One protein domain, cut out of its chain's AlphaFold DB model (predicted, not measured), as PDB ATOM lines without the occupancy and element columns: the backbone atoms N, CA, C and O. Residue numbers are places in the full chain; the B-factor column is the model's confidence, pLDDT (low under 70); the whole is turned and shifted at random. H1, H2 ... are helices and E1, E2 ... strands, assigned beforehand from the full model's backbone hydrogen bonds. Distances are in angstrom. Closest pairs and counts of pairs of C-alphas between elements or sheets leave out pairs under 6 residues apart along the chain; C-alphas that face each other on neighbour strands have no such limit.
ATOM      1  N   LYS A   2       4.363  -5.987 -33.451       90.94
ATOM      2  CA  LYS A   2       5.033  -4.964 -34.288       90.94
ATOM      3  C   LYS A   2       4.333  -3.589 -34.294       90.94
ATOM      4  O   LYS A   2       4.971  -2.596 -33.969       90.94
ATOM      5  N   LEU A   3       3.019  -3.535 -34.547       93.50
ATOM      6  CA  LEU A   3       2.257  -2.271 -34.552       93.50
ATOM      7  C   LEU A   3       2.177  -1.601 -33.172       93.50
ATOM      8  O   LEU A   3       2.358  -0.396 -33.069       93.50
ATOM      9  N   ARG A   4       1.969  -2.373 -32.096       96.75
ATOM     10  CA  ARG A   4       1.978  -1.837 -30.722       96.75
ATOM     11  C   ARG A   4       3.305  -1.147 -30.412       96.75
ATOM     12  O   ARG A   4       3.304  -0.052 -29.866       96.75
ATOM     13  N   ASN A   5       4.422  -1.783 -30.761       97.56
ATOM     14  CA  ASN A   5       5.744  -1.207 -30.534       97.56
ATOM     15  C   ASN A   5       5.979   0.010 -31.431       97.56
ATOM     16  O   ASN A   5       6.539   0.982 -30.945       97.56
ATOM     17  N   TRP A   6       5.485  -0.004 -32.675       97.12
ATOM     18  CA  TRP A   6       5.572   1.129 -33.602       97.12
ATOM     19  C   TRP A   6       5.025   2.420 -32.977       97.12
ATOM     20  O   TRP A   6       5.747   3.411 -32.920       97.12
ATOM     21  N   PHE A   7       3.802   2.371 -32.427       97.50
ATOM     22  CA  PHE A   7       3.148   3.520 -31.780       97.50
ATOM     23  C   PHE A   7       3.807   3.946 -30.463       97.50
ATOM     24  O   PHE A   7       3.599   5.066 -30.016       97.50
ATOM     25  N   ARG A   8       4.600   3.071 -29.832       97.88
ATOM     26  CA  ARG A   8       5.327   3.376 -28.589       97.88
ATOM     27  C   ARG A   8       6.706   3.986 -28.831       97.88
ATOM     28  O   ARG A   8       7.383   4.301 -27.856       97.88
ATOM     29  N   ARG A   9       7.152   4.114 -30.084       98.06
ATOM     30  CA  ARG A   9       8.483   4.655 -30.370       98.06
ATOM     31  C   ARG A   9       8.542   6.145 -30.070       98.06
ATOM     32  O   ARG A   9       7.652   6.891 -30.476       98.06
ATOM     33  N   THR A  10       9.612   6.596 -29.425       98.69
ATOM     34  CA  THR A  10       9.817   8.026 -29.148       98.69
ATOM     35  C   THR A  10       9.875   8.837 -30.443       98.69
ATOM     36  O   THR A  10       9.275   9.900 -30.520       98.69
ATOM     37  N   SER A  11      10.474   8.286 -31.503       98.31
ATOM     38  CA  SER A  11      10.563   8.904 -32.835       98.31
ATOM     39  C   SER A  11       9.227   9.027 -33.589       98.31
ATOM     40  O   SER A  11       9.205   9.541 -34.709       98.31
ATOM     41  N   SER A  12       8.122   8.547 -33.000       98.00
ATOM     42  CA  SER A  12       6.735   8.758 -33.451       98.00
ATOM     43  C   SER A  12       5.986   9.839 -32.642       98.00
ATOM     44  O   SER A  12       4.767   9.978 -32.782       98.00
ATOM     45  N   HIS A  13       6.702  10.589 -31.796       98.62
ATOM     46  CA  HIS A  13       6.190  11.677 -30.962       98.62
ATOM     47  C   HIS A  13       6.950  12.985 -31.218       98.62
ATOM     48  O   HIS A  13       8.084  12.977 -31.689       98.62
ATOM     49  N   ASN A  14       6.331  14.118 -30.870       98.81
ATOM     50  CA  ASN A  14       6.893  15.454 -31.086       98.81
ATOM     51  C   ASN A  14       7.992  15.773 -30.059       98.81
ATOM     52  O   ASN A  14       7.756  16.522 -29.111       98.81
ATOM     53  N   THR A  15       9.169  15.164 -30.184       98.81
ATOM     54  CA  THR A  15      10.304  15.352 -29.268       98.81
ATOM     55  C   THR A  15      11.635  15.004 -29.937       98.81
ATOM     56  O   THR A  15      11.674  14.528 -31.075       98.81
ATOM     57  N   LEU A  16      12.728  15.241 -29.221       98.88
ATOM     58  CA  LEU A  16      14.087  14.948 -29.645       98.88
ATOM     59  C   LEU A  16      14.480  13.493 -29.345       98.88
ATOM     60  O   LEU A  16      14.223  12.978 -28.253       98.88
ATOM     61  N   THR A  17      15.151  12.845 -30.295       98.94
ATOM     62  CA  THR A  17      15.764  11.516 -30.142       98.94
ATOM     63  C   THR A  17      17.231  11.513 -30.568       98.94
ATOM     64  O   THR A  17      17.668  12.407 -31.287       98.94
ATOM     65  N   LEU A  18      17.971  10.482 -30.160       98.88
ATOM     66  CA  LEU A  18      19.300  10.140 -30.667       98.88
ATOM     67  C   LEU A  18      19.206   8.823 -31.448       98.88
ATOM     68  O   LEU A  18      18.732   7.820 -30.911       98.88
ATOM     69  N   ASP A  19      19.616   8.836 -32.714       98.69
ATOM     70  CA  ASP A  19      19.528   7.716 -33.665       98.69
ATOM     71  C   ASP A  19      18.119   7.091 -33.744       98.69
ATOM     72  O   ASP A  19      17.966   5.873 -33.841       98.69
ATOM     73  N   GLU A  20      17.073   7.913 -33.611       98.31
ATOM     74  CA  GLU A  20      15.663   7.496 -33.515       98.31
ATOM     75  C   GLU A  20      15.337   6.476 -32.400       98.31
ATOM     76  O   GLU A  20      14.240   5.899 -32.381       98.31
ATOM     77  N   LYS A  21      16.253   6.261 -31.446       98.69
ATOM     78  CA  LYS A  21      16.089   5.313 -30.339       98.69
ATOM     79  C   LYS A  21      15.050   5.811 -29.341       98.69
ATOM     80  O   LYS A  21      14.907   7.012 -29.094       98.69
ATOM     81  N   ASN A  22      14.364   4.866 -28.702       98.81
ATOM     82  CA  ASN A  22      13.506   5.179 -27.563       98.81
ATOM     83  C   ASN A  22      14.325   5.746 -26.407       98.81
ATOM     84  O   ASN A  22      15.466   5.333 -26.205       98.81
ATOM     85  N   LEU A  23      13.717   6.655 -25.644       98.69
ATOM     86  CA  LEU A  23      14.341   7.214 -24.447       98.69
ATOM     87  C   LEU A  23      14.734   6.100 -23.476       98.69
ATOM     88  O   LEU A  23      13.946   5.184 -23.228       98.69
ATOM     89  N   GLN A  24      15.934   6.209 -22.911       98.62
ATOM     90  CA  GLN A  24      16.387   5.328 -21.834       98.62
ATOM     91  C   GLN A  24      15.745   5.723 -20.501       98.62
ATOM     92  O   GLN A  24      15.474   4.859 -19.671       98.62
ATOM     93  N   THR A  25      15.441   7.013 -20.314       97.56
ATOM     94  CA  THR A  25      14.766   7.524 -19.115       97.56
ATOM     95  C   THR A  25      13.571   8.419 -19.461       97.56
ATOM     96  O   THR A  25      13.529   9.090 -20.495       97.56
ATOM     97  N   THR A  26      12.572   8.425 -18.578       98.12
ATOM     98  CA  THR A  26      11.354   9.249 -18.674       98.12
ATOM     99  C   THR A  26      11.081   9.911 -17.321       98.12
ATOM    100  O   THR A  26      10.128   9.577 -16.627       98.12
ATOM    101  N   GLN A  27      11.991  10.792 -16.905       98.06
ATOM    102  CA  GLN A  27      12.051  11.437 -15.588       98.06
ATOM    103  C   GLN A  27      12.244  12.950 -15.759       98.06
ATOM    104  O   GLN A  27      13.277  13.515 -15.398       98.06
ATOM    105  N   SER A  28      11.266  13.598 -16.392       98.56
ATOM    106  CA  SER A  28      11.335  15.027 -16.682       98.56
ATOM    107  C   SER A  28      11.380  15.873 -15.408       98.56
ATOM    108  O   SER A  28      10.637  15.625 -14.461       98.56
ATOM    109  N   VAL A  29      12.204  16.918 -15.428       98.75
ATOM    110  CA  VAL A  29      12.297  17.945 -14.387       98.75
ATOM    111  C   VAL A  29      11.834  19.272 -14.973       98.75
ATOM    112  O   VAL A  29      12.400  19.754 -15.957       98.75
ATOM    113  N   THR A  30      10.822  19.883 -14.361       98.81
ATOM    114  CA  THR A  30      10.424  21.263 -14.661       98.81
ATOM    115  C   THR A  30      11.447  22.216 -14.052       98.81
ATOM    116  O   THR A  30      11.622  22.245 -12.838       98.81
ATOM    117  N   LYS A  31      12.133  22.987 -14.896       98.81
ATOM    118  CA  LYS A  31      13.146  23.971 -14.485       98.81
ATOM    119  C   LYS A  31      12.555  25.365 -14.315       98.81
ATOM    120  O   LYS A  31      12.994  26.104 -13.448       98.81
ATOM    121  N   LEU A  32      11.561  25.710 -15.131       98.81
ATOM    122  CA  LEU A  32      10.837  26.973 -15.050       98.81
ATOM    123  C   LEU A  32       9.396  26.767 -15.507       98.81
ATOM    124  O   LEU A  32       9.141  26.081 -16.500       98.81
ATOM    125  N   TRP A  33       8.474  27.405 -14.799       98.81
ATOM    126  CA  TRP A  33       7.079  27.538 -15.187       98.81
ATOM    127  C   TRP A  33       6.636  28.976 -14.927       98.81
ATOM    128  O   TRP A  33       6.569  29.406 -13.779       98.81
ATOM    129  N   ASN A  34       6.357  29.710 -15.999       98.50
ATOM    130  CA  ASN A  34       5.809  31.056 -15.952       98.50
ATOM    131  C   ASN A  34       4.549  31.120 -16.834       98.50
ATOM    132  O   ASN A  34       4.676  31.242 -18.052       98.50
ATOM    133  N   PRO A  35       3.345  31.006 -16.254       98.31
ATOM    134  CA  PRO A  35       2.098  30.983 -17.016       98.31
ATOM    135  C   PRO A  35       1.545  32.372 -17.356       98.31
ATOM    136  O   PRO A  35       0.540  32.461 -18.059       98.31
ATOM    137  N   GLU A  36       2.132  33.448 -16.837       97.75
ATOM    138  CA  GLU A  36       1.551  34.789 -16.914       97.75
ATOM    139  C   GLU A  36       2.205  35.664 -17.990       97.75
ATOM    140  O   GLU A  36       3.316  35.416 -18.458       97.75
ATOM    141  N   GLY A  37       1.502  36.735 -18.365       96.81
ATOM    142  CA  GLY A  37       1.994  37.748 -19.296       96.81
ATOM    143  C   GLY A  37       1.874  37.374 -20.776       96.81
ATOM    144  O   GLY A  37       1.251  36.386 -21.164       96.81
ATOM    145  N   ASN A  38       2.467  38.223 -21.619       96.12
ATOM    146  CA  ASN A  38       2.475  38.050 -23.077       96.12
ATOM    147  C   ASN A  38       3.524  37.033 -23.550       96.12
ATOM    148  O   ASN A  38       3.534  36.665 -24.720       96.12
ATOM    149  N   GLU A  39       4.415  36.597 -22.663       96.94
ATOM    150  CA  GLU A  39       5.462  35.616 -22.937       96.94
ATOM    151  C   GLU A  39       5.437  34.572 -21.824       96.94
ATOM    152  O   GLU A  39       6.110  34.707 -20.803       96.94
ATOM    153  N   GLN A  40       4.623  33.537 -22.019       98.75
ATOM    154  CA  GLN A  40       4.525  32.430 -21.070       98.75
ATOM    155  C   GLN A  40       5.616  31.414 -21.386       98.75
ATOM    156  O   GLN A  40       5.914  31.173 -22.557       98.75
ATOM    157  N   ILE A  41       6.215  30.817 -20.358       98.81
ATOM    158  CA  ILE A  41       7.420  29.998 -20.495       98.81
ATOM    159  C   ILE A  41       7.264  28.685 -19.733       98.81
ATOM    160  O   ILE A  41       6.964  28.666 -18.540       98.81
ATOM    161  N   LEU A  42       7.562  27.580 -20.407       98.88
ATOM    162  CA  LEU A  42       7.862  26.292 -19.788       98.88
ATOM    163  C   LEU A  42       9.295  25.909 -20.141       98.88
ATOM    164  O   LEU A  42       9.636  25.880 -21.317       98.88
ATOM    165  N   VAL A  43      10.106  25.540 -19.153       98.94
ATOM    166  CA  VAL A  43      11.405  24.889 -19.376       98.94
ATOM    167  C   VAL A  43      11.389  23.541 -18.679       98.94
ATOM    168  O   VAL A  43      11.155  23.458 -17.474       98.94
ATOM    169  N   THR A  44      11.655  22.481 -19.431       98.88
ATOM    170  CA  THR A  44      11.756  21.117 -18.913       98.88
ATOM    171  C   THR A  44      13.020  20.447 -19.423       98.88
ATOM    172  O   THR A  44      13.431  20.635 -20.566       98.88
ATOM    173  N   GLU A  45      13.619  19.617 -18.578       98.69
ATOM    174  CA  GLU A  45      14.766  18.786 -18.931       98.69
ATOM    175  C   GLU A  45      14.438  17.312 -18.715       98.69
ATOM    176  O   GLU A  45      13.681  16.973 -17.813       98.69
ATOM    177  N   ASN A  46      15.004  16.424 -19.526       98.81
ATOM    178  CA  ASN A  46      14.981  14.984 -19.279       98.81
ATOM    179  C   ASN A  46      16.338  14.381 -19.695       98.81
ATOM    180  O   ASN A  46      16.831  14.706 -20.784       98.81
ATOM    181  N   PRO A  47      16.958  13.505 -18.884       98.44
ATOM    182  CA  PRO A  47      18.190  12.809 -19.255       98.44
ATOM    183  C   PRO A  47      17.893  11.676 -20.253       98.44
ATOM    184  O   PRO A  47      17.932  10.498 -19.909       98.44
ATOM    185  N   HIS A  48      17.530  12.042 -21.490       98.25
ATOM    186  CA  HIS A  48      17.028  11.141 -22.536       98.25
ATOM    187  C   HIS A  48      17.865   9.865 -22.695       98.25
ATOM    188  O   HIS A  48      17.296   8.774 -22.824       98.25
ATOM    189  N   TYR A  49      19.189  10.021 -22.685       98.56
ATOM    190  CA  TYR A  49      20.163   8.948 -22.844       98.56
ATOM    191  C   TYR A  49      21.354   9.176 -21.909       98.56
ATOM    192  O   TYR A  49      21.613  10.301 -21.474       98.56
ATOM    193  N   GLU A  50      22.120   8.122 -21.648       98.38
ATOM    194  CA  GLU A  50      23.472   8.260 -21.114       98.38
ATOM    195  C   GLU A  50      24.288   9.219 -22.001       98.38
ATOM    196  O   GLU A  50      24.284   9.105 -23.228       98.38
ATOM    197  N   GLY A  51      24.917  10.222 -21.382       97.88
ATOM    198  CA  GLY A  51      25.671  11.257 -22.096       97.88
ATOM    199  C   GLY A  51      24.825  12.260 -22.899       97.88
ATOM    200  O   GLY A  51      25.394  13.065 -23.637       97.88
ATOM    201  N   LEU A  52      23.484  12.250 -22.792       98.75
ATOM    202  CA  LEU A  52      22.620  13.231 -23.466       98.75
ATOM    203  C   LEU A  52      21.409  13.655 -22.622       98.75
ATOM    204  O   LEU A  52      20.410  12.939 -22.498       98.75
ATOM    205  N   LYS A  53      21.459  14.895 -22.135       98.69
ATOM    206  CA  LYS A  53      20.317  15.640 -21.596       98.69
ATOM    207  C   LYS A  53      19.610  16.375 -22.731       98.69
ATOM    208  O   LYS A  53      20.250  17.009 -23.566       98.69
ATOM    209  N   HIS A  54      18.287  16.334 -22.732       98.88
ATOM    210  CA  HIS A  54      17.465  17.176 -23.590       98.88
ATOM    211  C   HIS A  54      16.797  18.252 -22.739       98.88
ATOM    212  O   HIS A  54      16.061  17.918 -21.807       98.88
ATOM    213  N   ARG A  55      17.046  19.524 -23.064       98.94
ATOM    214  CA  ARG A  55      16.288  20.666 -22.544       98.94
ATOM    215  C   ARG A  55      15.333  21.161 -23.619       98.94
ATOM    216  O   ARG A  55      15.769  21.473 -24.724       98.94
ATOM    217  N   ARG A  56      14.051  21.256 -23.272       98.94
ATOM    218  CA  ARG A  56      13.013  21.877 -24.091       98.94
ATOM    219  C   ARG A  56      12.462  23.097 -23.378       98.94
ATOM    220  O   ARG A  56      11.954  22.988 -22.261       98.94
ATOM    221  N   SER A  57      12.482  24.216 -24.080       98.94
ATOM    222  CA  SER A  57      11.878  25.465 -23.641       98.94
ATOM    223  C   SER A  57      10.767  25.851 -24.600       98.94
ATOM    224  O   SER A  57      10.968  25.867 -25.810       98.94
ATOM    225  N   VAL A  58       9.584  26.137 -24.077       98.94
ATOM    226  CA  VAL A  58       8.404  26.512 -24.854       98.94
ATOM    227  C   VAL A  58       7.993  27.907 -24.429       98.94
ATOM    228  O   VAL A  58       7.647  28.120 -23.272       98.94
ATOM    229  N   PHE A  59       8.015  28.830 -25.381       98.94
ATOM    230  CA  PHE A  59       7.460  30.165 -25.238       98.94
ATOM    231  C   PHE A  59       6.093  30.197 -25.920       98.94
ATOM    232  O   PHE A  59       5.995  29.838 -27.097       98.94
ATOM    233  N   PHE A  60       5.056  30.646 -25.218       98.88
ATOM    234  CA  PHE A  60       3.783  31.028 -25.824       98.88
ATOM    235  C   PHE A  60       3.723  32.551 -25.903       98.88
ATOM    236  O   PHE A  60       3.692  33.237 -24.881       98.88
ATOM    237  N   VAL A  61       3.781  33.070 -27.129       98.50
ATOM    238  CA  VAL A  61       4.029  34.486 -27.406       98.50
ATOM    239  C   VAL A  61       2.749  35.162 -27.869       98.50
ATOM    240  O   VAL A  61       2.082  34.688 -28.793       98.50
ATOM    241  N   ASP A  62       2.415  36.269 -27.206       97.56
ATOM    242  CA  ASP A  62       1.224  37.099 -27.406       97.56
ATOM    243  C   ASP A  62      -0.076  36.282 -27.447       97.56
ATOM    244  O   ASP A  62      -1.014  36.608 -28.175       97.56
ATOM    245  N   GLN A  63      -0.096  35.155 -26.729       97.25
ATOM    246  CA  GLN A  63      -1.180  34.171 -26.758       97.25
ATOM    247  C   GLN A  63      -1.576  33.728 -28.184       97.25
ATOM    248  O   GLN A  63      -2.728  33.387 -28.452       97.25
ATOM    249  N   SER A  64      -0.618  33.754 -29.114       97.38
ATOM    250  CA  SER A  64      -0.868  33.619 -30.551       97.38
ATOM    251  C   SER A  64      -0.075  32.483 -31.185       97.38
ATOM    252  O   SER A  64      -0.628  31.704 -31.957       97.38
ATOM    253  N   TYR A  65       1.215  32.363 -30.875       98.56
ATOM    254  CA  TYR A  65       2.096  31.373 -31.497       98.56
ATOM    255  C   TYR A  65       3.134  30.838 -30.515       98.56
ATOM    256  O   TYR A  65       3.366  31.413 -29.452       98.56
ATOM    257  N   PHE A  66       3.770  29.730 -30.885       98.94
ATOM    258  CA  PHE A  66       4.758  29.062 -30.049       98.94
ATOM    259  C   PHE A  66       6.157  29.196 -30.631       98.94
ATOM    260  O   PHE A  66       6.356  29.107 -31.846       98.94
ATOM    261  N   VAL A  67       7.135  29.342 -29.744       98.94
ATOM    262  CA  VAL A  67       8.550  29.159 -30.058       98.94
ATOM    263  C   VAL A  67       9.084  28.058 -29.158       98.94
ATOM    264  O   VAL A  67       9.011  28.165 -27.938       98.94
ATOM    265  N   ILE A  68       9.596  26.990 -29.754       98.94
ATOM    266  CA  ILE A  68      10.168  25.845 -29.049       98.94
ATOM    267  C   ILE A  68      11.673  25.868 -29.265       98.94
ATOM    268  O   ILE A  68      12.139  25.860 -30.402       98.94
ATOM    269  N   VAL A  69      12.429  25.902 -28.178       98.94
ATOM    270  CA  VAL A  69      13.880  25.771 -28.188       98.94
ATOM    271  C   VAL A  69      14.230  24.387 -27.667       98.94
ATOM    272  O   VAL A  69      13.886  24.054 -26.536       98.94
ATOM    273  N   ASP A  70      14.897  23.589 -28.492       98.94
ATOM    274  CA  ASP A  70      15.365  22.252 -28.132       98.94
ATOM    275  C   ASP A  70      16.894  22.249 -28.104       98.94
ATOM    276  O   ASP A  70      17.540  22.614 -29.087       98.94
ATOM    277  N   GLU A  71      17.480  21.829 -26.986       98.88
ATOM    278  CA  GLU A  71      18.927  21.757 -26.788       98.88
ATOM    279  C   GLU A  71      19.309  20.340 -26.334       98.88
ATOM    280  O   GLU A  71      18.934  19.894 -25.247       98.88
ATOM    281  N   ALA A  72      20.053  19.616 -27.173       98.81
ATOM    282  CA  ALA A  72      20.661  18.328 -26.842       98.81
ATOM    283  C   ALA A  72      22.096  18.541 -26.353       98.81
ATOM    284  O   ALA A  72      22.968  18.978 -27.111       98.81
ATOM    285  N   VAL A  73      22.330  18.224 -25.083       98.62
ATOM    286  CA  VAL A  73      23.525  18.600 -24.322       98.62
ATOM    287  C   VAL A  73      24.190  17.357 -23.754       98.62
ATOM    288  O   VAL A  73      23.518  16.497 -23.191       98.62
ATOM    289  N   GLY A  74      25.512  17.289 -23.873       98.38
ATOM    290  CA  GLY A  74      26.320  16.168 -23.404       98.38
ATOM    291  C   GLY A  74      27.265  15.654 -24.487       98.38
ATOM    292  O   GLY A  74      27.376  16.231 -25.574       98.38
ATOM    293  N   ASP A  75      27.986  14.591 -24.161       98.19
ATOM    294  CA  ASP A  75      29.065  14.005 -24.954       98.19
ATOM    295  C   ASP A  75      28.619  12.858 -25.872       98.19
ATOM    296  O   ASP A  75      29.391  12.456 -26.746       98.19
ATOM    297  N   ALA A  76      27.379  12.375 -25.739       98.44
ATOM    298  CA  ALA A  76      26.833  11.361 -26.630       98.44
ATOM    299  C   ALA A  76      26.848  11.838 -28.088       98.44
ATOM    300  O   ALA A  76      26.459  12.963 -28.415       98.44
ATOM    301  N   LYS A  77      27.276  10.945 -28.977       98.62
ATOM    302  CA  LYS A  77      27.402  11.188 -30.415       98.62
ATOM    303  C   LYS A  77      26.367  10.381 -31.181       98.62
ATOM    304  O   LYS A  77      25.889   9.361 -30.692       98.62
ATOM    305  N   GLY A  78      26.062  10.828 -32.390       98.56
ATOM    306  CA  GLY A  78      25.086  10.191 -33.268       98.56
ATOM    307  C   GLY A  78      24.198  11.220 -33.950       98.56
ATOM    308  O   GLY A  78      24.468  12.422 -33.921       98.56
ATOM    309  N   THR A  79      23.115  10.753 -34.557       98.75
ATOM    310  CA  THR A  79      22.169  11.649 -35.224       98.75
ATOM    311  C   THR A  79      21.137  12.138 -34.221       98.75
ATOM    312  O   THR A  79      20.313  11.364 -33.740       98.75
ATOM    313  N   VAL A  80      21.157  13.430 -33.910       98.88
ATOM    314  CA  VAL A  80      20.089  14.076 -33.148       98.88
ATOM    315  C   VAL A  80      18.921  14.329 -34.098       98.88
ATOM    316  O   VAL A  80      19.084  15.035 -35.090       98.88
ATOM    317  N   ASN A  81      17.754  13.758 -33.803       98.88
ATOM    318  CA  ASN A  81      16.536  13.933 -34.595       98.88
ATOM    319  C   ASN A  81      15.514  14.739 -33.794       98.88
ATOM    320  O   ASN A  81      15.052  14.278 -32.747       98.88
ATOM    321  N   LEU A  82      15.097  15.896 -34.300       98.94
ATOM    322  CA  LEU A  82      13.949  16.625 -33.766       98.94
ATOM    323  C   LEU A  82      12.693  16.263 -34.567       98.94
ATOM    324  O   LEU A  82      12.569  16.625 -35.735       98.94
ATOM    325  N   ASN A  83      11.776  15.520 -33.947       98.88
ATOM    326  CA  ASN A  83      10.642  14.898 -34.630       98.88
ATOM    327  C   ASN A  83       9.375  15.756 -34.534       98.88
ATOM    328  O   ASN A  83       9.044  16.255 -33.457       98.88
ATOM    329  N   TYR A  84       8.631  15.856 -35.639       98.81
ATOM    330  CA  TYR A  84       7.308  16.478 -35.685       98.81
ATOM    331  C   TYR A  84       6.330  15.643 -36.506       98.81
ATOM    332  O   TYR A  84       6.651  15.146 -37.585       98.81
ATOM    333  N   HIS A  85       5.107  15.518 -35.997       98.56
ATOM    334  CA  HIS A  85       4.033  14.748 -36.604       98.56
ATOM    335  C   HIS A  85       2.762  15.589 -36.665       98.56
ATOM    336  O   HIS A  85       2.260  16.045 -35.635       98.56
ATOM    337  N   LEU A  86       2.233  15.766 -37.870       97.81
ATOM    338  CA  LEU A  86       1.108  16.658 -38.134       97.81
ATOM    339  C   LEU A  86      -0.227  15.913 -38.005       97.81
ATOM    340  O   LEU A  86      -0.270  14.715 -37.706       97.81
ATOM    341  N   CYS A  87      -1.334  16.632 -38.167       94.00
ATOM    342  CA  CYS A  87      -2.634  15.995 -38.337       94.00
ATOM    343  C   CYS A  87      -2.752  15.389 -39.744       94.00
ATOM    344  O   CYS A  87      -1.903  15.612 -40.610       94.00
ATOM    345  N   GLU A  88      -3.789  14.583 -39.954       93.44
ATOM    346  CA  GLU A  88      -4.138  14.108 -41.295       93.44
ATOM    347  C   GLU A  88      -4.545  15.281 -42.200       93.44
ATOM    348  O   GLU A  88      -5.064  16.286 -41.717       93.44
ATOM    349  N   GLY A  89      -4.292  15.147 -43.501       94.06
ATOM    350  CA  GLY A  89      -4.586  16.167 -44.508       94.06
ATOM    351  C   GLY A  89      -3.347  16.620 -45.277       94.06
ATOM    352  O   GLY A  89      -2.241  16.122 -45.062       94.06
ATOM    353  N   THR A  90      -3.543  17.577 -46.180       96.06
ATOM    354  CA  THR A  90      -2.488  18.089 -47.059       96.06
ATOM    355  C   THR A  90      -1.511  18.976 -46.296       96.06
ATOM    356  O   THR A  90      -1.900  19.956 -45.656       96.06
ATOM    357  N   VAL A  91      -0.224  18.649 -46.401       97.88
ATOM    358  CA  VAL A  91       0.876  19.439 -45.846       97.88
ATOM    359  C   VAL A  91       1.915  19.644 -46.935       97.88
ATOM    360  O   VAL A  91       2.404  18.677 -47.512       97.88
ATOM    361  N   ASN A  92       2.277  20.899 -47.178       97.69
ATOM    362  CA  ASN A  92       3.401  21.236 -48.035       97.69
ATOM    363  C   ASN A  92       4.690  21.154 -47.219       97.69
ATOM    364  O   ASN A  92       4.807  21.771 -46.152       97.69
ATOM    365  N   VAL A  93       5.645  20.402 -47.748       98.25
ATOM    366  CA  VAL A  93       6.960  20.162 -47.162       98.25
ATOM    367  C   VAL A  93       7.999  20.893 -48.007       98.25
ATOM    368  O   VAL A  93       8.189  20.565 -49.173       98.25
ATOM    369  N   ASP A  94       8.662  21.889 -47.421       98.12
ATOM    370  CA  ASP A  94       9.853  22.524 -47.994       98.12
ATOM    371  C   ASP A  94      11.063  22.103 -47.154       98.12
ATOM    372  O   ASP A  94      11.352  22.658 -46.088       98.12
ATOM    373  N   ASP A  95      11.739  21.067 -47.643       95.94
ATOM    374  CA  ASP A  95      12.903  20.443 -47.025       95.94
ATOM    375  C   ASP A  95      14.132  21.357 -47.014       95.94
ATOM    376  O   ASP A  95      14.922  21.307 -46.074       95.94
ATOM    377  N   LYS A  96      14.284  22.229 -48.013       95.88
ATOM    378  CA  LYS A  96      15.417  23.161 -48.121       95.88
ATOM    379  C   LYS A  96      15.342  24.272 -47.085       95.88
ATOM    380  O   LYS A  96      16.370  24.659 -46.531       95.88
ATOM    381  N   SER A  97      14.140  24.787 -46.834       97.44
ATOM    382  CA  SER A  97      13.914  25.880 -45.878       97.44
ATOM    383  C   SER A  97      13.474  25.399 -44.492       97.44
ATOM    384  O   SER A  97      13.261  26.233 -43.605       97.44
ATOM    385  N   HIS A  98      13.323  24.080 -44.306       98.56
ATOM    386  CA  HIS A  98      12.812  23.441 -43.091       98.56
ATOM    387  C   HIS A  98      11.410  23.933 -42.692       98.56
ATOM    388  O   HIS A  98      11.149  24.203 -41.515       98.56
ATOM    389  N   ILE A  99      10.518  24.087 -43.675       98.56
ATOM    390  CA  ILE A  99       9.159  24.609 -43.495       98.56
ATOM    391  C   ILE A  99       8.129  23.498 -43.708       98.56
ATOM    392  O   ILE A  99       8.181  22.739 -44.672       98.56
ATOM    393  N   LEU A 100       7.131  23.471 -42.827       98.69
ATOM    394  CA  LEU A 100       5.880  22.743 -43.002       98.69
ATOM    395  C   LEU A 100       4.736  23.751 -43.006       98.69
ATOM    396  O   LEU A 100       4.638  24.574 -42.093       98.69
ATOM    397  N   THR A 101       3.848  23.677 -43.991       98.44
ATOM    398  CA  THR A 101       2.598  24.452 -43.998       98.44
ATOM    399  C   THR A 101       1.423  23.536 -44.273       98.44
ATOM    400  O   THR A 101       1.488  22.693 -45.164       98.44
ATOM    401  N   THR A 102       0.348  23.674 -43.508       98.25
ATOM    402  CA  THR A 102      -0.881  22.927 -43.793       98.25
ATOM    403  C   THR A 102      -1.685  23.634 -44.872       98.25
ATOM    404  O   THR A 102      -1.721  24.863 -44.932       98.25
ATOM    405  N   ALA A 103      -2.357  22.838 -45.694       95.88
ATOM    406  CA  ALA A 103      -3.356  23.282 -46.654       95.88
ATOM    407  C   ALA A 103      -4.675  22.553 -46.360       95.88
ATOM    408  O   ALA A 103      -5.212  21.839 -47.202       95.88
ATOM    409  N   TYR A 104      -5.133  22.655 -45.111       94.69
ATOM    410  CA  TYR A 104      -6.389  22.065 -44.669       94.69
ATOM    411  C   TYR A 104      -7.557  22.975 -45.030       94.69
ATOM    412  O   TYR A 104      -7.434  24.205 -44.985       94.69
ATOM    413  N   ASP A 105      -8.708  22.364 -45.292       91.38
ATOM    414  CA  ASP A 105      -9.954  23.099 -45.457       91.38
ATOM    415  C   ASP A 105     -10.330  23.828 -44.155       91.38
ATOM    416  O   ASP A 105     -10.220  23.296 -43.046       91.38
ATOM    417  N   GLY A 106     -10.801  25.067 -44.289       90.62
ATOM    418  CA  GLY A 106     -11.260  25.880 -43.164       90.62
ATOM    419  C   GLY A 106     -10.156  26.660 -42.441       90.62
ATOM    420  O   GLY A 106      -9.145  27.056 -43.013       90.62
ATOM    421  N   SER A 107     -10.401  26.954 -41.160       94.25
ATOM    422  CA  SER A 107      -9.684  27.997 -40.405       94.25
ATOM    423  C   SER A 107      -8.680  27.480 -39.367       94.25
ATOM    424  O   SER A 107      -8.248  28.232 -38.496       94.25
ATOM    425  N   SER A 108      -8.294  26.206 -39.448       96.50
ATOM    426  CA  SER A 108      -7.338  25.585 -38.525       96.50
ATOM    427  C   SER A 108      -6.093  25.129 -39.274       96.50
ATOM    428  O   SER A 108      -5.879  23.937 -39.479       96.50
ATOM    429  N   ASN A 109      -5.272  26.089 -39.686       97.94
ATOM    430  CA  ASN A 109      -4.018  25.849 -40.384       97.94
ATOM    431  C   ASN A 109      -2.814  26.264 -39.524       97.94
ATOM    432  O   ASN A 109      -2.960  26.962 -38.521       97.94
ATOM    433  N   MET A 110      -1.607  25.844 -39.897       98.31
ATOM    434  CA  MET A 110      -0.372  26.341 -39.298       98.31
ATOM    435  C   MET A 110       0.791  26.410 -40.284       98.31
ATOM    436  O   MET A 110       0.795  25.747 -41.323       98.31
ATOM    437  N   LYS A 111       1.807  27.190 -39.898       98.62
ATOM    438  CA  LYS A 111       3.181  27.090 -40.398       98.62
ATOM    439  C   LYS A 111       4.122  26.701 -39.264       98.62
ATOM    440  O   LYS A 111       4.054  27.274 -38.179       98.62
ATOM    441  N   LEU A 112       4.997  25.740 -39.530       98.81
ATOM    442  CA  LEU A 112       6.095  25.341 -38.664       98.81
ATOM    443  C   LEU A 112       7.387  25.581 -39.432       98.81
ATOM    444  O   LEU A 112       7.492  25.179 -40.587       98.81
ATOM    445  N   GLN A 113       8.367  26.223 -38.803       98.88
ATOM    446  CA  GLN A 113       9.706  26.341 -39.374       98.88
ATOM    447  C   GLN A 113      10.772  26.066 -38.323       98.88
ATOM    448  O   GLN A 113      10.705  26.618 -37.223       98.88
ATOM    449  N   CYS A 114      11.749  25.231 -38.676       98.88
ATOM    450  CA  CYS A 114      12.851  24.848 -37.800       98.88
ATOM    451  C   CYS A 114      14.164  25.523 -38.217       98.88
ATOM    452  O   CYS A 114      14.605  25.437 -39.362       98.88
ATOM    453  N   PHE A 115      14.819  26.159 -37.253       98.81
ATOM    454  CA  PHE A 115      16.116  26.804 -37.380       98.81
ATOM    455  C   PHE A 115      17.112  26.049 -36.502       98.81
ATOM    456  O   PHE A 115      17.124  26.208 -35.281       98.81
ATOM    457  N   ALA A 116      17.932  25.202 -37.114       98.25
ATOM    458  CA  ALA A 116      19.030  24.537 -36.425       98.25
ATOM    459  C   ALA A 116      20.267  25.443 -36.414       98.25
ATOM    460  O   ALA A 116      20.568  26.104 -37.407       98.25
ATOM    461  N   GLU A 117      20.999  25.462 -35.302       96.88
ATOM    462  CA  GLU A 117      22.262  26.201 -35.224       96.88
ATOM    463  C   GLU A 117      23.373  25.541 -36.056       96.88
ATOM    464  O   GLU A 117      24.173  26.219 -36.700       96.88
ATOM    465  N   LYS A 118      23.419  24.205 -36.045       97.19
ATOM    466  CA  LYS A 118      24.312  23.409 -36.892       97.19
ATOM    467  C   LYS A 118      23.589  23.037 -38.189       97.19
ATOM    468  O   LYS A 118      22.361  23.044 -38.247       97.19
ATOM    469  N   LYS A 119      24.349  22.665 -39.225       97.56
ATOM    470  CA  LYS A 119      23.781  22.162 -40.485       97.56
ATOM    471  C   LYS A 119      22.865  20.967 -40.196       97.56
ATOM    472  O   LYS A 119      23.340  19.937 -39.724       97.56
ATOM    473  N   ALA A 120      21.583  21.129 -40.505       97.62
ATOM    474  CA  ALA A 120      20.572  20.092 -40.390       97.62
ATOM    475  C   ALA A 120      20.082  19.657 -41.773       97.62
ATOM    476  O   ALA A 120      20.184  20.414 -42.740       97.62
ATOM    477  N   SER A 121      19.547  18.445 -41.846       98.12
ATOM    478  CA  SER A 121      18.726  17.972 -42.960       98.12
ATOM    479  C   SER A 121      17.315  17.691 -42.472       98.12
ATOM    480  O   SER A 121      17.131  17.228 -41.348       98.12
ATOM    481  N   MET A 122      16.324  17.906 -43.325       98.38
ATOM    482  CA  MET A 122      14.952  17.498 -43.063       98.38
ATOM    483  C   MET A 122      14.632  16.205 -43.813       98.38
ATOM    484  O   MET A 122      15.011  16.044 -44.971       98.38
ATOM    485  N   ARG A 123      13.930  15.280 -43.156       97.00
ATOM    486  CA  ARG A 123      13.530  13.999 -43.748       97.00
ATOM    487  C   ARG A 123      12.076  13.687 -43.433       97.00
ATOM    488  O   ARG A 123      11.676  13.721 -42.270       97.00
ATOM    489  N   GLU A 124      11.305  13.327 -44.454       97.88
ATOM    490  CA  GLU A 124       9.980  12.733 -44.273       97.88
ATOM    491  C   GLU A 124      10.083  11.284 -43.792       97.88
ATOM    492  O   GLU A 124      10.979  10.525 -44.171       97.88
ATOM    493  N   LYS A 125       9.150  10.893 -42.928       96.25
ATOM    494  CA  LYS A 125       9.125   9.600 -42.250       96.25
ATOM    495  C   LYS A 125       7.737   8.992 -42.319       96.25
ATOM    496  O   LYS A 125       6.731   9.693 -42.398       96.25
ATOM    497  N   GLU A 126       7.680   7.673 -42.172       96.69
ATOM    498  CA  GLU A 126       6.410   6.989 -41.956       96.69
ATOM    499  C   GLU A 126       5.718   7.542 -40.698       96.69
ATOM    500  O   GLU A 126       6.298   7.575 -39.607       96.69
ATOM    501  N   GLY A 127       4.458   7.948 -40.851       97.31
ATOM    502  CA  GLY A 127       3.652   8.553 -39.803       97.31
ATOM    503  C   GLY A 127       2.260   7.952 -39.725       97.31
ATOM    504  O   GLY A 127       1.554   7.888 -40.726       97.31
ATOM    505  N   TRP A 128       1.833   7.576 -38.519       97.56
ATOM    506  CA  TRP A 128       0.471   7.120 -38.239       97.56
ATOM    507  C   TRP A 128      -0.115   7.890 -37.057       97.56
ATOM    508  O   TRP A 128       0.597   8.245 -36.112       97.56
ATOM    509  N   ARG A 129      -1.427   8.120 -37.099       96.62
ATOM    510  CA  ARG A 129      -2.256   8.567 -35.971       96.62
ATOM    511  C   ARG A 129      -3.330   7.514 -35.712       96.62
ATOM    512  O   ARG A 129      -3.817   6.888 -36.647       96.62
ATOM    513  N   SER A 130      -3.696   7.318 -34.451       96.75
ATOM    514  CA  SER A 130      -4.781   6.428 -34.036       96.75
ATOM    515  C   SER A 130      -5.586   7.111 -32.932       96.75
ATOM    516  O   SER A 130      -5.009   7.537 -31.935       96.75
ATOM    517  N   THR A 131      -6.894   7.262 -33.136       96.50
ATOM    518  CA  THR A 131      -7.842   7.845 -32.161       96.50
ATOM    519  C   THR A 131      -8.821   6.813 -31.603       96.50
ATOM    520  O   THR A 131      -9.486   7.079 -30.609       96.50
ATOM    521  N   ALA A 132      -8.892   5.629 -32.214       97.31
ATOM    522  CA  ALA A 132      -9.713   4.505 -31.786       97.31
ATOM    523  C   ALA A 132      -8.929   3.195 -31.938       97.31
ATOM    524  O   ALA A 132      -8.053   3.067 -32.802       97.31
ATOM    525  N   TYR A 133      -9.237   2.199 -31.101       96.75
ATOM    526  CA  TYR A 133      -8.545   0.914 -31.144       96.75
ATOM    527  C   TYR A 133      -8.647   0.261 -32.522       96.75
ATOM    528  O   TYR A 133      -9.722   0.159 -33.100       96.75
ATOM    529  N   ARG A 134      -7.504  -0.235 -33.015       95.50
ATOM    530  CA  ARG A 134      -7.364  -0.916 -34.317       95.50
ATOM    531  C   ARG A 134      -7.661  -0.041 -35.544       95.50
ATOM    532  O   ARG A 134      -7.630  -0.562 -36.653       95.50
ATOM    533  N   VAL A 135      -7.840   1.270 -35.370       96.19
ATOM    534  CA  VAL A 135      -7.979   2.247 -36.459       96.19
ATOM    535  C   VAL A 135      -6.727   3.115 -36.515       96.19
ATOM    536  O   VAL A 135      -6.270   3.617 -35.487       96.19
ATOM    537  N   ARG A 136      -6.157   3.305 -37.707       96.25
ATOM    538  CA  ARG A 136      -5.055   4.248 -37.932       96.25
ATOM    539  C   ARG A 136      -5.188   4.942 -39.278       96.25
ATOM    540  O   ARG A 136      -5.671   4.339 -40.229       96.25
ATOM    541  N   VAL A 137      -4.676   6.160 -39.345       97.19
ATOM    542  CA  VAL A 137      -4.614   6.981 -40.557       97.19
ATOM    543  C   VAL A 137      -3.175   7.446 -40.782       97.19
ATOM    544  O   VAL A 137      -2.463   7.685 -39.792       97.19
ATOM    545  N   PRO A 138      -2.701   7.504 -42.039       97.69
ATOM    546  CA  PRO A 138      -1.382   8.037 -42.333       97.69
ATOM    547  C   PRO A 138      -1.362   9.547 -42.074       97.69
ATOM    548  O   PRO A 138      -2.392  10.218 -42.136       97.69
ATOM    549  N   ARG A 139      -0.185  10.090 -41.768       97.81
ATOM    550  CA  ARG A 139       0.008  11.532 -41.573       97.81
ATOM    551  C   ARG A 139       1.429  11.957 -41.905       97.81
ATOM    552  O   ARG A 139       2.366  11.198 -41.658       97.81
ATOM    553  N   THR A 140       1.592  13.196 -42.356       98.44
ATOM    554  CA  THR A 140       2.914  13.789 -42.569       98.44
ATOM    555  C   THR A 140       3.696  13.805 -41.260       98.44
ATOM    556  O   THR A 140       3.216  14.247 -40.211       98.44
ATOM    557  N   SER A 141       4.899  13.249 -41.310       98.50
ATOM    558  CA  SER A 141       5.808  13.115 -40.180       98.50
ATOM    559  C   SER A 141       7.214  13.378 -40.664       98.50
ATOM    560  O   SER A 141       7.610  12.831 -41.686       98.50
ATOM    561  N   VAL A 142       7.966  14.198 -39.942       98.75
ATOM    562  CA  VAL A 142       9.309  14.605 -40.354       98.75
ATOM    563  C   VAL A 142      10.277  14.570 -39.183       98.75
ATOM    564  O   VAL A 142       9.866  14.581 -38.017       98.75
ATOM    565  N   SER A 143      11.568  14.536 -39.488       98.69
ATOM    566  CA  SER A 143      12.625  14.847 -38.532       98.69
ATOM    567  C   SER A 143      13.585  15.896 -39.083       98.69
ATOM    568  O   SER A 143      13.856  15.930 -40.284       98.69
ATOM    569  N   PHE A 144      14.084  16.752 -38.192       98.88
ATOM    570  CA  PHE A 144      15.215  17.640 -38.444       98.88
ATOM    571  C   PHE A 144      16.460  17.018 -37.816       98.88
ATOM    572  O   PHE A 144      16.591  16.958 -36.591       98.88
ATOM    573  N   ASP A 145      17.348  16.528 -38.668       98.81
ATOM    574  CA  ASP A 145      18.461  15.664 -38.306       98.81
ATOM    575  C   ASP A 145      19.767  16.466 -38.299       98.81
ATOM    576  O   ASP A 145      20.089  17.151 -39.270       98.81
ATOM    577  N   VAL A 146      20.526  16.378 -37.205       98.81
ATOM    578  CA  VAL A 146      21.878  16.941 -37.075       98.81
ATOM    579  C   VAL A 146      22.830  15.840 -36.628       98.81
ATOM    580  O   VAL A 146      22.592  15.170 -35.625       98.81
ATOM    581  N   ASP A 147      23.942  15.689 -37.340       98.50
ATOM    582  CA  ASP A 147      25.021  14.778 -36.959       98.50
ATOM    583  C   ASP A 147      25.872  15.395 -35.829       98.50
ATOM    584  O   ASP A 147      26.617  16.362 -36.032       98.50
ATOM    585  N   LYS A 148      25.727  14.864 -34.609       98.38
ATOM    586  CA  LYS A 148      26.461  15.290 -33.413       98.38
ATOM    587  C   LYS A 148      27.766  14.501 -33.303       98.38
ATOM    588  O   LYS A 148      27.782  13.353 -32.863       98.38
ATOM    589  N   LYS A 149      28.873  15.150 -33.674       96.94
ATOM    590  CA  LYS A 149      30.223  14.549 -33.743       96.94
ATOM    591  C   LYS A 149      31.085  14.763 -32.493       96.94
ATOM    592  O   LYS A 149      32.068  14.048 -32.280       96.94
ATOM    593  N   ASP A 150      30.733  15.749 -31.681       96.62
ATOM    594  CA  ASP A 150      31.496  16.248 -30.537       96.62
ATOM    595  C   ASP A 150      30.575  16.530 -29.340       96.62
ATOM    596  O   ASP A 150      29.380  16.241 -29.385       96.62
ATOM    597  N   SER A 151      31.129  17.081 -28.257       96.62
ATOM    598  CA  SER A 151      30.392  17.455 -27.046       96.62
ATOM    599  C   SER A 151      29.642  18.787 -27.160       96.62
ATOM    600  O   SER A 151      28.867  19.121 -26.266       96.62
ATOM    601  N   GLU A 152      29.796  19.538 -28.257       97.62
ATOM    602  CA  GLU A 152      29.063  20.791 -28.442       97.62
ATOM    603  C   GLU A 152      27.568  20.493 -28.595       97.62
ATOM    604  O   GLU A 152      27.161  19.553 -29.296       97.62
ATOM    605  N   ALA A 153      26.739  21.306 -27.943       98.44
ATOM    606  CA  ALA A 153      25.296  21.122 -27.956       98.44
ATOM    607  C   ALA A 153      24.735  21.194 -29.384       98.44
ATOM    608  O   ALA A 153      25.236  21.927 -30.242       98.44
ATOM    609  N   VAL A 154      23.679  20.428 -29.642       98.81
ATOM    610  CA  VAL A 154      22.848  20.609 -30.834       98.81
ATOM    611  C   VAL A 154      21.626  21.403 -30.410       98.81
ATOM    612  O   VAL A 154      20.946  21.013 -29.464       98.81
ATOM    613  N   ARG A 155      21.368  22.522 -31.088       98.88
ATOM    614  CA  ARG A 155      20.334  23.475 -30.690       98.88
ATOM    615  C   ARG A 155      19.416  23.820 -31.854       98.88
ATOM    616  O   ARG A 155      19.891  24.064 -32.967       98.88
ATOM    617  N   TYR A 156      18.121  23.869 -31.576       98.94
ATOM    618  CA  TYR A 156      17.067  24.187 -32.532       98.94
ATOM    619  C   TYR A 156      16.165  25.285 -31.980       98.94
ATOM    620  O   TYR A 156      15.886  25.319 -30.784       98.94
ATOM    621  N   ILE A 157      15.655  26.132 -32.866       98.94
ATOM    622  CA  ILE A 157      14.520  27.018 -32.607       98.94
ATOM    623  C   ILE A 157      13.433  26.639 -33.607       98.94
ATOM    624  O   ILE A 157      13.643  26.734 -34.811       98.94
ATOM    625  N   THR A 158      12.271  26.217 -33.130       98.94
ATOM    626  CA  THR A 158      11.102  25.942 -33.967       98.94
ATOM    627  C   THR A 158      10.026  26.975 -33.685       98.94
ATOM    628  O   THR A 158       9.635  27.153 -32.536       98.94
ATOM    629  N   ILE A 159       9.517  27.641 -34.718       98.94
ATOM    630  CA  ILE A 159       8.351  28.525 -34.600       98.94
ATOM    631  C   ILE A 159       7.136  27.772 -35.129       98.94
ATOM    632  O   ILE A 159       7.184  27.261 -36.247       98.94
ATOM    633  N   ILE A 160       6.062  27.712 -34.339       98.88
ATOM    634  CA  ILE A 160       4.770  27.131 -34.724       98.88
ATOM    635  C   ILE A 160       3.720  28.230 -34.656       98.88
ATOM    636  O   ILE A 160       3.402  28.727 -33.577       98.88
ATOM    637  N   TYR A 161       3.171  28.588 -35.811       98.56
ATOM    638  CA  TYR A 161       2.237  29.694 -35.959       98.56
ATOM    639  C   TYR A 161       0.890  29.194 -36.492       98.56
ATOM    640  O   TYR A 161       0.796  28.846 -37.674       98.56
ATOM    641  N   PRO A 162      -0.146  29.140 -35.641       98.19
ATOM    642  CA  PRO A 162      -1.520  28.910 -36.069       98.19
ATOM    643  C   PRO A 162      -2.017  30.036 -36.985       98.19
ATOM    644  O   PRO A 162      -1.759  31.210 -36.741       98.19
ATOM    645  N   SER A 163      -2.763  29.691 -38.028       96.00
ATOM    646  CA  SER A 163      -3.385  30.645 -38.946       96.00
ATOM    647  C   SER A 163      -4.777  30.178 -39.344       96.00
ATOM    648  O   SER A 163      -5.014  28.995 -39.589       96.00
ATOM    649  N   LYS A 164      -5.694  31.137 -39.487       94.50
ATOM    650  CA  LYS A 164      -7.003  30.892 -40.104       94.50
ATOM    651  C   LYS A 164      -6.940  30.823 -41.628       94.50
ATOM    652  O   LYS A 164      -7.891  30.366 -42.246       94.50
ATOM    653  N   ASN A 165      -5.847  31.292 -42.224       89.19
ATOM    654  CA  ASN A 165      -5.678  31.396 -43.663       89.19
ATOM    655  C   ASN A 165      -4.449  30.591 -44.107       89.19
ATOM    656  O   ASN A 165      -3.325  30.940 -43.754       89.19
ATOM    657  N   ALA A 166      -4.667  29.537 -44.896       86.06
ATOM    658  CA  ALA A 166      -3.594  28.721 -45.469       86.06
ATOM    659  C   ALA A 166      -2.866  29.401 -46.645       86.06
ATOM    660  O   ALA A 166      -1.782  28.970 -47.025       86.06
ATOM    661  N   ALA A 167      -3.444  30.456 -47.229       85.75
ATOM    662  CA  ALA A 167      -2.873  31.142 -48.389       85.75
ATOM    663  C   ALA A 167      -1.738  32.109 -48.023       85.75
ATOM    664  O   ALA A 167      -0.970  32.516 -48.893       85.75
ATOM    665  N   SER A 168      -1.630  32.510 -46.753       88.81
ATOM    666  CA  SER A 168      -0.602  33.444 -46.307       88.81
ATOM    667  C   SER A 168      -0.140  33.099 -44.901       88.81
ATOM    668  O   SER A 168      -0.912  33.146 -43.941       88.81
ATOM    669  N   PHE A 169       1.141  32.759 -44.794       96.38
ATOM    670  CA  PHE A 169       1.820  32.562 -43.525       96.38
ATOM    671  C   PHE A 169       2.951  33.574 -43.379       96.38
ATOM    672  O   PHE A 169       3.643  33.846 -44.365       96.38
ATOM    673  N   PRO A 170       3.205  34.060 -42.156       96.88
ATOM    674  CA  PRO A 170       4.270  35.016 -41.917       96.88
ATOM    675  C   PRO A 170       5.655  34.462 -42.278       96.88
ATOM    676  O   PRO A 170       5.944  33.260 -42.158       96.88
ATOM    677  N   ALA A 171       6.546  35.351 -42.703       97.94
ATOM    678  CA  ALA A 171       7.962  35.066 -42.860       97.94
ATOM    679  C   ALA A 171       8.641  35.007 -41.487       97.94
ATOM    680  O   ALA A 171       8.423  35.873 -40.635       97.94
ATOM    681  N   PHE A 172       9.505  34.008 -41.289       98.69
ATOM    682  CA  PHE A 172      10.220  33.814 -40.034       98.69
ATOM    683  C   PHE A 172      11.724  33.974 -40.194       98.69
ATOM    684  O   PHE A 172      12.312  33.569 -41.195       98.69
ATOM    685  N   LYS A 173      12.354  34.509 -39.151       98.62
ATOM    686  CA  LYS A 173      13.788  34.354 -38.888       98.62
ATOM    687  C   LYS A 173      13.963  34.015 -37.414       98.62
ATOM    688  O   LYS A 173      13.214  34.530 -36.589       98.62
ATOM    689  N   ALA A 174      14.951  33.200 -37.076       98.62
ATOM    690  CA  ALA A 174      15.321  32.946 -35.691       98.62
ATOM    691  C   ALA A 174      16.827  32.711 -35.571       98.62
ATOM    692  O   ALA A 174      17.448  32.183 -36.495       98.62
ATOM    693  N   LYS A 175      17.414  33.105 -34.440       98.50
ATOM    694  CA  LYS A 175      18.812  32.808 -34.102       98.50
ATOM    695  C   LYS A 175      19.028  32.780 -32.592       98.50
ATOM    696  O   LYS A 175      18.355  33.495 -31.846       98.50
ATOM    697  N   PHE A 176      20.021  32.011 -32.163       98.69
ATOM    698  CA  PHE A 176      20.541  32.085 -30.802       98.69
ATOM    699  C   PHE A 176      21.351  33.367 -30.609       98.69
ATOM    700  O   PHE A 176      22.086  33.793 -31.501       98.69
ATOM    701  N   LEU A 177      21.212  33.980 -29.433       98.38
ATOM    702  CA  LEU A 177      22.060  35.087 -28.996       98.38
ATOM    703  C   LEU A 177      23.167  34.604 -28.045       98.38
ATOM    704  O   LEU A 177      24.246  35.196 -28.021       98.38
ATOM    705  N   ASN A 178      22.962  33.500 -27.312       96.25
ATOM    706  CA  ASN A 178      24.050  32.810 -26.608       96.25
ATOM    707  C   ASN A 178      24.963  32.093 -27.612       96.25
ATOM    708  O   ASN A 178      24.494  31.293 -28.423       96.25
ATOM    709  N   LYS A 179      26.282  32.288 -27.490       93.88
ATOM    710  CA  LYS A 179      27.283  31.624 -28.350       93.88
ATOM    711  C   LYS A 179      27.304  30.097 -28.212       93.88
ATOM    712  O   LYS A 179      27.676  29.417 -29.156       93.88
ATOM    713  N   LYS A 180      26.957  29.585 -27.031       96.81
ATOM    714  CA  LYS A 180      26.891  28.158 -26.689       96.81
ATOM    715  C   LYS A 180      25.698  27.914 -25.771       96.81
ATOM    716  O   LYS A 180      25.054  28.874 -25.341       96.81
ATOM    717  N   PHE A 181      25.407  26.646 -25.502       98.06
ATOM    718  CA  PHE A 181      24.471  26.253 -24.453       98.06
ATOM    719  C   PHE A 181      24.860  26.888 -23.107       98.06
ATOM    720  O   PHE A 181      26.044  26.951 -22.772       98.06
ATOM    721  N   ASP A 182      23.861  27.352 -22.359       98.19
ATOM    722  CA  ASP A 182      24.010  27.957 -21.035       98.19
ATOM    723  C   ASP A 182      23.115  27.206 -20.044       98.19
ATOM    724  O   ASP A 182      21.893  27.161 -20.201       98.19
ATOM    725  N   GLU A 183      23.708  26.588 -19.022       98.06
ATOM    726  CA  GLU A 183      22.964  25.803 -18.029       98.06
ATOM    727  C   GLU A 183      21.929  26.663 -17.285       98.06
ATOM    728  O   GLU A 183      20.884  26.145 -16.903       98.06
ATOM    729  N   ASN A 184      22.161  27.976 -17.173       98.12
ATOM    730  CA  ASN A 184      21.342  28.892 -16.381       98.12
ATOM    731  C   ASN A 184      20.358  29.725 -17.211       98.12
ATOM    732  O   ASN A 184      19.708  30.612 -16.663       98.12
ATOM    733  N   GLY A 185      20.235  29.502 -18.522       98.00
ATOM    734  CA  GLY A 185      19.322  30.308 -19.329       98.00
ATOM    735  C   GLY A 185      19.372  30.053 -20.826       98.00
ATOM    736  O   GLY A 185      20.141  29.237 -21.331       98.00
ATOM    737  N   VAL A 186      18.538  30.792 -21.550       98.50
ATOM    738  CA  VAL A 186      18.622  30.914 -23.008       98.50
ATOM    739  C   VAL A 186      18.198  32.312 -23.422       98.50
ATOM    740  O   VAL A 186      17.374  32.938 -22.758       98.50
ATOM    741  N   LYS A 187      18.741  32.787 -24.535       98.62
ATOM    742  CA  LYS A 187      18.424  34.061 -25.166       98.62
ATOM    743  C   LYS A 187      18.415  33.861 -26.677       98.62
ATOM    744  O   LYS A 187      19.418  33.454 -27.275       98.62
ATOM    745  N   ILE A 188      17.284  34.154 -27.304       98.81
ATOM    746  CA  ILE A 188      17.084  34.038 -28.752       98.81
ATOM    747  C   ILE A 188      16.483  35.328 -29.312       98.81
ATOM    748  O   ILE A 188      15.803  36.068 -28.604       98.81
ATOM    749  N   GLU A 189      16.717  35.592 -30.594       98.75
ATOM    750  CA  GLU A 189      15.995  36.612 -31.359       98.75
ATOM    751  C   GLU A 189      15.155  35.904 -32.417       98.75
ATOM    752  O   GLU A 189      15.673  35.086 -33.183       98.75
ATOM    753  N   ILE A 190      13.872  36.247 -32.483       98.62
ATOM    754  CA  ILE A 190      12.965  35.830 -33.549       98.62
ATOM    755  C   ILE A 190      12.474  37.044 -34.335       98.62
ATOM    756  O   ILE A 190      12.473  38.173 -33.845       98.62
ATOM    757  N   SER A 191      12.034  36.807 -35.565       98.50
ATOM    758  CA  SER A 191      11.330  37.783 -36.383       98.50
ATOM    759  C   SER A 191      10.122  37.143 -37.043       98.50
ATOM    760  O   SER A 191      10.268  36.095 -37.668       98.50
ATOM    761  N   VAL A 192       8.963  37.786 -36.917       97.75
ATOM    762  CA  VAL A 192       7.701  37.405 -37.567       97.75
ATOM    763  C   VAL A 192       7.261  38.581 -38.436       97.75
ATOM    764  O   VAL A 192       7.025  39.669 -37.914       97.75
ATOM    765  N   ASP A 193       7.245  38.401 -39.761       95.75
ATOM    766  CA  ASP A 193       7.007  39.469 -40.751       95.75
ATOM    767  C   ASP A 193       7.845  40.733 -40.498       95.75
ATOM    768  O   ASP A 193       7.369  41.866 -40.505       95.75
ATOM    769  N   GLY A 194       9.133  40.530 -40.209       96.00
ATOM    770  CA  GLY A 194      10.088  41.611 -39.962       96.00
ATOM    771  C   GLY A 194      10.021  42.224 -38.560       96.00
ATOM    772  O   GLY A 194      10.987  42.864 -38.143       96.00
ATOM    773  N   LYS A 195       8.964  41.972 -37.775       97.19
ATOM    774  CA  LYS A 195       8.889  42.402 -36.370       97.19
ATOM    775  C   LYS A 195       9.804  41.529 -35.524       97.19
ATOM    776  O   LYS A 195       9.582  40.325 -35.418       97.19
ATOM    777  N   LYS A 196      10.863  42.120 -34.973       98.00
ATOM    778  CA  LYS A 196      11.835  41.423 -34.123       98.00
ATOM    779  C   LYS A 196      11.368  41.367 -32.674       98.00
ATOM    780  O   LYS A 196      10.785  42.325 -32.178       98.00
ATOM    781  N   ARG A 197      11.691  40.269 -31.998       97.44
ATOM    782  CA  ARG A 197      11.483  40.078 -30.562       97.44
ATOM    783  C   ARG A 197      12.616  39.235 -29.994       97.44
ATOM    784  O   ARG A 197      13.061  38.280 -30.632       97.44
ATOM    785  N   GLN A 198      13.065  39.585 -28.798       98.44
ATOM    786  CA  GLN A 198      13.981  38.766 -28.016       98.44
ATOM    787  C   GLN A 198      13.168  37.940 -27.024       98.44
ATOM    788  O   GLN A 198      12.316  38.498 -26.347       98.44
ATOM    789  N   LEU A 199      13.440  36.639 -26.943       98.62
ATOM    790  CA  LEU A 199      12.860  35.751 -25.938       98.62
ATOM    791  C   LEU A 199      13.998  35.205 -25.084       98.62
ATOM    792  O   LEU A 199      15.008  34.737 -25.621       98.62
ATOM    793  N   GLU A 200      13.862  35.289 -23.766       98.50
ATOM    794  CA  GLU A 200      14.889  34.815 -22.847       98.50
ATOM    795  C   GLU A 200      14.318  34.350 -21.511       98.50
ATOM    796  O   GLU A 200      13.222  34.737 -21.115       98.50
ATOM    797  N   TYR A 201      15.087  33.526 -20.807       98.50
ATOM    798  CA  TYR A 201      14.860  33.225 -19.398       98.50
ATOM    799  C   TYR A 201      16.190  33.008 -18.682       98.50
ATOM    800  O   TYR A 201      17.217  32.719 -19.306       98.50
ATOM    801  N   LYS A 202      16.130  33.095 -17.353       97.81
ATOM    802  CA  LYS A 202      17.155  32.607 -16.430       97.81
ATOM    803  C   LYS A 202      16.528  31.562 -15.507       97.81
ATOM    804  O   LYS A 202      15.340  31.681 -15.204       97.81
ATOM    805  N   LEU A 203      17.299  30.543 -15.142       95.75
ATOM    806  CA  LEU A 203      16.911  29.469 -14.221       95.75
ATOM    807  C   LEU A 203      17.408  29.737 -12.800       95.75
ATOM    808  O   LEU A 203      18.401  30.488 -12.660       95.75
TER     809      LEU A 203
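Overview. This is residues 2 to 203 of the 203 residues of the protein "Heparinase II/III-like protein" of Bacteroides intestinalis CAG:564 (UniProt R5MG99). Three sheets are stacked: a large, twisted sheet, E2 E3 E4 E5 E12 E9 E8 E7, lies in the middle, with the sheet E1 E6 E11 E10 over part of one face and the small sheet E13 E14 E15 over part of the other. The short helix H1 lies far out, off the sheets. The printed part has 202 residues, with one named helix, H1, followed by fifteen named strands, E1 to E15; each sheet is antiparallel and the class is mostly strand. The whole is compact, with a radius of gyration of the C-alphas of 16.8 A, and spans 43 by 43 by 33 A.

Arrangement. H1, residues 2 to 7, is not on any of the three sheets; every O i to N i+4 pair in it is within hydrogen-bond range. One sheet runs E1, residues 16 to 18, E6, 78 to 85, E11, 141 to 148, and E10, 121 to 124; N 17 and O 81, 2.8 A, N 80 and O 146, 2.8 A, and N 121 and O 145, 2.9 A, are within hydrogen-bond range. The largest sheet begins with a meander, each strand the antiparallel neighbour of the one before: E2, residues 29 to 34, E3, 39 to 49, E4, 52 to 61, and E5, 65 to 73, with N 31 and O 43 at 2.8 A, N 44 and O 56 at 2.9 A, and N 57 and O 69 at 2.8 A. It continues with E12, residues 154 to 163, E9, 109 to 116, E8, 99 to 102, and the edge strand E7, 91 to 94; E7, E8 and E9 are a second meander. Across these pairs N 68 and O 158 are 2.8 A apart, N 113 and O 159 3.0 A, N 100 and O 112 2.8 A, and N 92 and O 101 2.8 A. The third sheet, again a meander, is E13, residues 172 to 176, E14, 185 to 192, and E15, 195 to 202, with N 175 and O 189 at 2.9 A and N 190 and O 197 at 2.9 A. The three form a stack of sheets, face to face in turn. The best planes of the first and largest sheets are 44 degrees apart; the closest C-alphas of E11 and E12, Lys 148 and Val 154, are 6.9 A apart. Those of the largest and third are 6 degrees apart; the closest C-alphas of E9 and E13, Phe 115 and Ala 174, are 6.4 A apart.

Along the chain. H1 begins at C-alpha 2, (5.033, -4.964, -34.288). E3 is 30.5 A long, E12 29.2 A and E4 28.5 A. E15 ends at C-alpha 202, (17.155, 32.607, -16.430).

Size, cuts and confidence. The C-alphas of Arg 134 and Lys 179, the two farthest apart, are 47.9 A apart. The printed part has no cut. The link E10 to E11, residues 125 to 140, is long. No printed residue is under 70 in pLDDT.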